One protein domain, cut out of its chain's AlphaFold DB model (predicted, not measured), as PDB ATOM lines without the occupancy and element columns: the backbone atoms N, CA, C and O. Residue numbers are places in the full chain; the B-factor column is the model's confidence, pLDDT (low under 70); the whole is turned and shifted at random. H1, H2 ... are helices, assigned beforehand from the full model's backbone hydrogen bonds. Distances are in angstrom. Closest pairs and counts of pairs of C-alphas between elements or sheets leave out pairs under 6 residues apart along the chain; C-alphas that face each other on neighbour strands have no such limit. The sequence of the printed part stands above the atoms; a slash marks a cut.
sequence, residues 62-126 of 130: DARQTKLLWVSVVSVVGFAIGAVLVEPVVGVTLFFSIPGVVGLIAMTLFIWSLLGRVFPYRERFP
ATOM      1  N   ASP A  62      12.909   3.984   0.780       87.00
ATOM      2  CA  ASP A  62      12.978   5.254   0.062       87.00
ATOM      3  C   ASP A  62      13.341   6.387   1.019       87.00
ATOM      4  O   ASP A  62      14.316   7.098   0.796       87.00
ATOM      5  N   ALA A  63      12.677   6.472   2.176       85.44
ATOM      6  CA  ALA A  63      12.988   7.468   3.198       85.44
ATOM      7  C   ALA A  63      14.445   7.380   3.695       85.44
ATOM      8  O   ALA A  63      15.076   8.406   3.968       85.44
ATOM      9  N   ARG A  64      15.013   6.171   3.819       79.94
ATOM     10  CA  ARG A  64      16.434   5.993   4.171       79.94
ATOM     11  C   ARG A  64      17.361   6.396   3.028       79.94
ATOM     12  O   ARG A  64      18.357   7.064   3.297       79.94
ATOM     13  N   GLN A  65      17.042   6.041   1.786       82.12
ATOM     14  CA  GLN A  65      17.809   6.475   0.618       82.12
ATOM     15  C   GLN A  65      17.799   7.999   0.488       82.12
ATOM     16  O   GLN A  65      18.854   8.597   0.295       82.12
ATOM     17  N   THR A  66      16.653   8.647   0.703       83.56
ATOM     18  CA  THR A  66      16.545  10.109   0.723       83.56
ATOM     19  C   THR A  66      17.408  10.719   1.827       83.56
ATOM     20  O   THR A  66      18.118  11.688   1.574       83.56
ATOM     21  N   LYS A  67      17.421  10.143   3.039       80.12
ATOM     22  CA  LYS A  67      18.313  10.604   4.120       80.12
ATOM     23  C   LYS A  67      19.790  10.484   3.739       80.12
ATOM     24  O   LYS A  67      20.541  11.427   3.963       80.12
ATOM     25  N   LEU A  68      20.205   9.364   3.142       78.94
ATOM     26  CA  LEU A  68      21.585   9.175   2.675       78.94
ATOM     27  C   LEU A  68      21.952  10.164   1.558       78.94
ATOM     28  O   LEU A  68      23.039  10.739   1.587       78.94
ATOM     29  N   LEU A  69      21.033  10.422   0.624       79.50
ATOM     30  CA  LEU A  69      21.201  11.443  -0.410       79.50
ATOM     31  C   LEU A  69      21.391  12.829   0.210       79.50
ATOM     32  O   LEU A  69      22.343  13.519  -0.142       79.50
ATOM     33  N   TRP A  70      20.574  13.220   1.187       78.25
ATOM     34  CA  TRP A  70      20.745  14.501   1.878       78.25
ATOM     35  C   TRP A  70      22.081  14.609   2.609       78.25
ATOM     36  O   TRP A  70      22.735  15.645   2.508       78.25
ATOM     37  N   VAL A  71      22.527  13.545   3.282       78.94
ATOM     38  CA  VAL A  71      23.860  13.510   3.908       78.94
ATOM     39  C   VAL A  71      24.951  13.723   2.857       78.94
ATOM     40  O   VAL A  71      25.857  14.526   3.076       78.94
ATOM     41  N   SER A  72      24.835  13.083   1.689       74.00
ATOM     42  CA  SER A  72      25.786  13.288   0.595       74.00
ATOM     43  C   SER A  72      25.785  14.726   0.069       74.00
ATOM     44  O   SER A  72      26.848  15.334  -0.043       74.00
ATOM     45  N   VAL A  73      24.613  15.323  -0.159       77.19
ATOM     46  CA  VAL A  73      24.488  16.704  -0.648       77.19
ATOM     47  C   VAL A  73      25.074  17.689   0.362       77.19
ATOM     48  O   VAL A  73      25.898  18.520  -0.008       77.19
ATOM     49  N   VAL A  74      24.715  17.566   1.643       81.88
ATOM     50  CA  VAL A  74      25.246  18.428   2.711       81.88
ATOM     51  C   VAL A  74      26.763  18.291   2.820       81.88
ATOM     52  O   VAL A  74      27.447  19.298   2.978       81.88
ATOM     53  N   SER A  75      27.305  17.076   2.681       73.75
ATOM     54  CA  SER A  75      28.754  16.869   2.720       73.75
ATOM     55  C   SER A  75      29.477  17.565   1.561       73.75
ATOM     56  O   SER A  75      30.471  18.246   1.795       73.75
ATOM     57  N   VAL A  76      28.947  17.486   0.335       76.38
ATOM     58  CA  VAL A  76      29.531  18.152  -0.843       76.38
ATOM     59  C   VAL A  76      29.423  19.673  -0.732       76.38
ATOM     60  O   VAL A  76      30.401  20.378  -0.970       76.38
ATOM     61  N   VAL A  77      28.259  20.191  -0.330       80.75
ATOM     62  CA  VAL A  77      28.032  21.636  -0.177       80.75
ATOM     63  C   VAL A  77      28.892  22.208   0.949       80.75
ATOM     64  O   VAL A  77      29.543  23.232   0.759       80.75
ATOM     65  N   GLY A  78      28.952  21.533   2.099       76.81
ATOM     66  CA  GLY A  78      29.815  21.931   3.211       76.81
ATOM     67  C   GLY A  78      31.289  21.947   2.813       76.81
ATOM     68  O   GLY A  78      32.016  22.867   3.183       76.81
ATOM     69  N   PHE A  79      31.713  20.986   1.989       71.75
ATOM     70  CA  PHE A  79      33.067  20.953   1.455       71.75
ATOM     71  C   PHE A  79      33.348  22.128   0.506       71.75
ATOM     72  O   PHE A  79      34.371  22.795   0.638       71.75
ATOM     73  N   ALA A  80      32.430  22.424  -0.418       72.62
ATOM     74  CA  ALA A  80      32.560  23.553  -1.338       72.62
ATOM     75  C   ALA A  80      32.628  24.897  -0.593       72.62
ATOM     76  O   ALA A  80      33.480  25.728  -0.895       72.62
ATOM     77  N   ILE A  81      31.782  25.087   0.423       77.62
ATOM     78  CA  ILE A  81      31.798  26.285   1.275       77.62
ATOM     79  C   ILE A  81      33.115  26.375   2.058       77.62
ATOM     80  O   ILE A  81      33.728  27.439   2.099       77.62
ATOM     81  N   GLY A  82      33.584  25.262   2.630       71.44
ATOM     82  CA  GLY A  82      34.871  25.203   3.322       71.44
ATOM     83  C   GLY A  82      36.046  25.560   2.409       71.44
ATOM     84  O   GLY A  82      36.908  26.339   2.801       71.44
ATOM     85  N   ALA A  83      36.044  25.070   1.169       67.25
ATOM     86  CA  ALA A  83      37.079  25.370   0.182       67.25
ATOM     87  C   ALA A  83      37.102  26.850  -0.243       67.25
ATOM     88  O   ALA A  83      38.166  27.367  -0.566       67.25
ATOM     89  N   VAL A  84      35.949  27.530  -0.233       67.69
ATOM     90  CA  VAL A  84      35.843  28.969  -0.537       67.69
ATOM     91  C   VAL A  84      36.255  29.841   0.659       67.69
ATOM     92  O   VAL A  84      36.770  30.939   0.460       67.69
ATOM     93  N   LEU A  85      36.028  29.372   1.890       70.75
ATOM     94  CA  LEU A  85      36.335  30.115   3.121       70.75
ATOM     95  C   LEU A  85      37.794  29.985   3.582       70.75
ATOM     96  O   LEU A  85      38.299  30.892   4.239       70.75
ATOM     97  N   VAL A  86      38.472  28.876   3.271       67.19
ATOM     98  CA  VAL A  86      39.919  28.744   3.493       67.19
ATOM     99  C   VAL A  86      40.637  29.641   2.487       67.19
ATOM    100  O   VAL A  86      40.320  29.590   1.301       67.19
ATOM    101  N   GLU A  87      41.586  30.466   2.946       59.88
ATOM    102  CA  GLU A  87      42.320  31.412   2.096       59.88
ATOM    103  C   GLU A  87      42.694  30.791   0.735       59.88
ATOM    104  O   GLU A  87      43.322  29.722   0.693       59.88
ATOM    105  N   PRO A  88      42.359  31.455  -0.388       59.66
ATOM    106  CA  PRO A  88      42.472  30.870  -1.724       59.66
ATOM    107  C   PRO A  88      43.902  30.426  -2.060       59.66
ATOM    108  O   PRO A  88      44.098  29.528  -2.869       59.66
ATOM    109  N   VAL A  89      44.917  30.991  -1.404       58.03
ATOM    110  CA  VAL A  89      46.334  30.673  -1.634       58.03
ATOM    111  C   VAL A  89      46.716  29.281  -1.102       58.03
ATOM    112  O   VAL A  89      47.451  28.544  -1.766       58.03
ATOM    113  N   VAL A  90      46.186  28.884   0.059       57.38
ATOM    114  CA  VAL A  90      46.455  27.577   0.693       57.38
ATOM    115  C   VAL A  90      45.520  26.505   0.129       57.38
ATOM    116  O   VAL A  90      45.942  25.376  -0.130       57.38
ATOM    117  N   GLY A  91      44.263  26.874  -0.138       55.66
ATOM    118  CA  GLY A  91      43.282  26.003  -0.779       55.66
ATOM    119  C   GLY A  91      43.720  25.577  -2.180       55.66
ATOM    120  O   GLY A  91      43.765  24.386  -2.459       55.66
ATOM    121  N   VAL A  92      44.131  26.516  -3.042       56.97
ATOM    122  CA  VAL A  92      44.515  26.213  -4.434       56.97
ATOM    123  C   VAL A  92      45.785  25.362  -4.507       56.97
ATOM    124  O   VAL A  92      45.834  24.438  -5.310       56.97
ATOM    125  N   THR A  93      46.789  25.582  -3.655       58.34
ATOM    126  CA  THR A  93      48.032  24.783  -3.671       58.34
ATOM    127  C   THR A  93      47.830  23.337  -3.197       58.34
ATOM    128  O   THR A  93      48.409  22.417  -3.783       58.34
ATOM    129  N   LEU A  94      46.966  23.108  -2.201       55.69
ATOM    130  CA  LEU A  94      46.598  21.766  -1.727       55.69
ATOM    131  C   LEU A  94      45.569  21.059  -2.625       55.69
ATOM    132  O   LEU A  94      45.614  19.837  -2.733       55.69
ATOM    133  N   PHE A  95      44.665  21.788  -3.292       54.38
ATOM    134  CA  PHE A  95      43.678  21.194  -4.209       54.38
ATOM    135  C   PHE A  95      44.213  20.928  -5.620       54.38
ATOM    136  O   PHE A  95      43.754  19.987  -6.255       54.38
ATOM    137  N   PHE A  96      45.154  21.724  -6.141       57.56
ATOM    138  CA  PHE A  96      45.722  21.495  -7.482       57.56
ATOM    139  C   PHE A  96      46.880  20.499  -7.504       57.56
ATOM    140  O   PHE A  96      47.301  20.061  -8.576       57.56
ATOM    141  N   SER A  97      47.401  20.108  -6.343       60.56
ATOM    142  CA  SER A  97      48.347  19.006  -6.270       60.56
ATOM    143  C   SER A  97      47.572  17.687  -6.366       60.56
ATOM    144  O   SER A  97      46.719  17.380  -5.539       60.56
ATOM    145  N   ILE A  98      47.882  16.889  -7.394       61.53
ATOM    146  CA  ILE A  98      47.347  15.534  -7.640       61.53
ATOM    147  C   ILE A  98      47.138  14.711  -6.342       61.53
ATOM    148  O   ILE A  98      46.066  14.121  -6.197       61.53
ATOM    149  N   PRO A  99      48.072  14.681  -5.362       69.00
ATOM    150  CA  PRO A  99      47.856  13.953  -4.106       69.00
ATOM    151  C   PRO A  99      46.708  14.485  -3.231       69.00
ATOM    152  O   PRO A  99      46.072  13.687  -2.544       69.00
ATOM    153  N   GLY A 100      46.402  15.785  -3.255       66.12
ATOM    154  CA  GLY A 100      45.307  16.371  -2.478       66.12
ATOM    155  C   GLY A 100      43.931  15.939  -2.985       66.12
ATOM    156  O   GLY A 100      43.093  15.499  -2.198       66.12
ATOM    157  N   VAL A 101      43.724  15.954  -4.307       68.31
ATOM    158  CA  VAL A 101      42.474  15.476  -4.932       68.31
ATOM    159  C   VAL A 101      42.292  13.977  -4.712       68.31
ATOM    160  O   VAL A 101      41.208  13.530  -4.335       68.31
ATOM    161  N   VAL A 102      43.357  13.192  -4.903       75.81
ATOM    162  CA  VAL A 102      43.320  11.738  -4.687       75.81
ATOM    163  C   VAL A 102      43.029  11.415  -3.222       75.81
ATOM    164  O   VAL A 102      42.188  10.559  -2.950       75.81
ATOM    165  N   GLY A 103      43.656  12.125  -2.279       76.38
ATOM    166  CA  GLY A 103      43.390  11.982  -0.848       76.38
ATOM    167  C   GLY A 103      41.937  12.298  -0.492       76.38
ATOM    168  O   GLY A 103      41.316  11.558   0.271       76.38
ATOM    169  N   LEU A 104      41.358  13.334  -1.104       72.38
ATOM    170  CA  LEU A 104      39.964  13.698  -0.884       72.38
ATOM    171  C   LEU A 104      38.991  12.639  -1.404       72.38
ATOM    172  O   LEU A 104      38.070  12.234  -0.693       72.38
ATOM    173  N   ILE A 105      39.202  12.168  -2.636       77.56
ATOM    174  CA  ILE A 105      38.379  11.116  -3.239       77.56
ATOM    175  C   ILE A 105      38.487   9.843  -2.399       77.56
ATOM    176  O   ILE A 105      37.463   9.250  -2.065       77.56
ATOM    177  N   ALA A 106      39.699   9.457  -1.989       80.62
ATOM    178  CA  ALA A 106      39.924   8.292  -1.141       80.62
ATOM    179  C   ALA A 106      39.211   8.418   0.213       80.62
ATOM    180  O   ALA A 106      38.531   7.482   0.629       80.62
ATOM    181  N   MET A 107      39.299   9.579   0.872       78.25
ATOM    182  CA  MET A 107      38.600   9.837   2.135       78.25
ATOM    183  C   MET A 107      37.080   9.765   1.958       78.25
ATOM    184  O   MET A 107      36.388   9.152   2.767       78.25
ATOM    185  N   THR A 108      36.561  10.333   0.870       78.25
ATOM    186  CA  THR A 108      35.126  10.315   0.567       78.25
ATOM    187  C   THR A 108      34.656   8.880   0.327       78.25
ATOM    188  O   THR A 108      33.740   8.414   0.998       78.25
ATOM    189  N   LEU A 109      35.332   8.125  -0.545       81.44
ATOM    190  CA  LEU A 109      35.029   6.712  -0.800       81.44
ATOM    191  C   LEU A 109      35.137   5.856   0.470       81.44
ATOM    192  O   LEU A 109      34.324   4.956   0.678       81.44
ATOM    193  N   PHE A 110      36.099   6.151   1.345       82.75
ATOM    194  CA  PHE A 110      36.257   5.474   2.628       82.75
ATOM    195  C   PHE A 110      35.080   5.742   3.575       82.75
ATOM    196  O   PHE A 110      34.539   4.800   4.153       82.75
ATOM    197  N   ILE A 111      34.624   6.994   3.681       79.62
ATOM    198  CA  ILE A 111      33.436   7.363   4.467       79.62
ATOM    199  C   ILE A 111      32.187   6.667   3.912       79.62
ATOM    200  O   ILE A 111      31.415   6.092   4.675       79.62
ATOM    201  N   TRP A 112      32.010   6.647   2.590       76.56
ATOM    202  CA  TRP A 112      30.896   5.942   1.950       76.56
ATOM    203  C   TRP A 112      30.937   4.428   2.200       76.56
ATOM    204  O   TRP A 112      29.912   3.822   2.517       76.56
ATOM    205  N   SER A 113      32.124   3.821   2.124       78.50
ATOM    206  CA  SER A 113      32.344   2.407   2.451       78.50
ATOM    207  C   SER A 113      32.000   2.100   3.913       78.50
ATOM    208  O   SER A 113      31.325   1.108   4.203       78.50
ATOM    209  N   LEU A 114      32.386   2.984   4.838       78.38
ATOM    210  CA  LEU A 114      32.015   2.892   6.249       78.38
ATOM    211  C   LEU A 114      30.503   3.015   6.450       78.38
ATOM    212  O   LEU A 114      29.933   2.190   7.159       78.38
ATOM    213  N   LEU A 115      29.835   3.972   5.800       72.69
ATOM    214  CA  LEU A 115      28.377   4.104   5.883       72.69
ATOM    215  C   LEU A 115      27.660   2.839   5.397       72.69
ATOM    216  O   LEU A 115      26.737   2.373   6.066       72.69
ATOM    217  N   GLY A 116      28.112   2.248   4.287       71.31
ATOM    218  CA  GLY A 116      27.558   0.991   3.777       71.31
ATOM    219  C   GLY A 116      27.750  -0.188   4.737       71.31
ATOM    220  O   GLY A 116      26.875  -1.050   4.841       71.31
ATOM    221  N   ARG A 117      28.864  -0.216   5.480       75.94
ATOM    222  CA  ARG A 117      29.149  -1.255   6.485       75.94
ATOM    223  C   ARG A 117      28.411  -1.061   7.803       75.94
ATOM    224  O   ARG A 117      28.019  -2.053   8.408       75.94
ATOM    225  N   VAL A 118      28.272   0.180   8.267       72.75
ATOM    226  CA  VAL A 118      27.625   0.513   9.548       72.75
ATOM    227  C   VAL A 118      26.104   0.424   9.427       72.75
ATOM    228  O   VAL A 118      25.434   0.051  10.388       72.75
ATOM    229  N   PHE A 119      25.556   0.671   8.235       68.12
ATOM    230  CA  PHE A 119      24.128   0.548   7.951       68.12
ATOM    231  C   PHE A 119      23.856  -0.503   6.865       68.12
ATOM    232  O   PHE A 119      23.347  -0.159   5.794       68.12
ATOM    233  N   PRO A 120      24.155  -1.796   7.118       65.06
ATOM    234  CA  PRO A 120      23.872  -2.844   6.157       65.06
ATOM    235  C   PRO A 120      22.359  -2.934   5.966       65.06
ATOM    236  O   PRO A 120      21.595  -3.179   6.906       65.06
ATOM    237  N   TYR A 121      21.913  -2.707   4.735       66.69
ATOM    238  CA  TYR A 121      20.512  -2.851   4.389       66.69
ATOM    239  C   TYR A 121      20.144  -4.341   4.408       66.69
ATOM    240  O   TYR A 121      20.515  -5.100   3.515       66.69
ATOM    241  N   ARG A 122      19.432  -4.773   5.453       74.19
ATOM    242  CA  ARG A 122      18.764  -6.077   5.490       74.19
ATOM    243  C   ARG A 122      17.295  -5.885   5.155       74.19
ATOM    244  O   ARG A 122      16.606  -5.116   5.824       74.19
ATOM    245  N   GLU A 123      16.823  -6.612   4.150       78.75
ATOM    246  CA  GLU A 123      15.391  -6.742   3.895       78.75
ATOM    247  C   GLU A 123      14.716  -7.349   5.129       78.75
ATOM    248  O   GLU A 123      15.147  -8.396   5.618       78.75
ATOM    249  N   ARG A 124      13.672  -6.692   5.650       80.50
ATOM    250  CA  ARG A 124      12.935  -7.189   6.826       80.50
ATOM    251  C   ARG A 124      12.044  -8.376   6.491       80.50
ATOM    252  O   ARG A 124      11.885  -9.274   7.317       80.50
ATOM    253  N   PHE A 125      11.507  -8.402   5.272       84.19
ATOM    254  CA  PHE A 125      10.489  -9.367   4.862       84.19
ATOM    255  C   PHE A 125      10.868 -10.190   3.613       84.19
ATOM    256  O   PHE A 125      10.083 -10.251   2.668       84.19
ATOM    257  N   PRO A 126      12.036 -10.868   3.568       81.88
ATOM    258  CA  PRO A 126      12.465 -11.610   2.372       81.88
ATOM    259  C   PRO A 126      11.526 -12.774   2.002       81.88
ATOM    260  O   PRO A 126      11.442 -13.192   0.855       81.88
TER     261      PRO A 126
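What this domain is: This is residues 62 to 126 of the 130 residues of an uncharacterized protein of Polyangiaceae bacterium (UniProt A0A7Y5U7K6). What is the shape? A narrow U: long helices H1 and H3 run side by side, opposite ways, short H2 makes the turn, and residues 119 to 126 form a tail. What builds it? The printed part has 65 residues, with named helices H1, H2, H3 in order, no named strand, class all helix. How compact? Only just loose, close to extended: radius of gyration of the C-alphas 15.8 A, spans 54 by 21 by 12 A.

How they stand to each other: How does the first helix stand? H1, residues 62 to 85, is close but not clearly touching H2, residues 88 to 96, at a steep tilt of 56 degrees, opposite ways; their closest C-alphas, of Ala 83 and Gly 91, are 6.3 A apart. And the last? H3, residues 98 to 118, is near H1, with 6 pairs of C-alphas within 10 A. It is close but not clearly touching H2, about perpendicular at 76 degrees; the closest C-alphas, of Leu 94 and Gly 100, are 5.6 A apart. The backbones? Every O i to N i+4 pair is within hydrogen-bond range in H1 and H3, 4 of 5 in H2.

Where its parts are: Where does H1 begin? At C-alpha 62, (12.978, 5.254, 0.062); it is 34.2 A long. Where does H3 end? At C-alpha 118, (27.625, 0.513, 9.548), after 30.2 A.

The domain as a whole: Any cut or long link? The printed part has no cut, and both links are tight. Where is pLDDT under 70? In residues 83 to 84, 86 to 101 and 119 to 121.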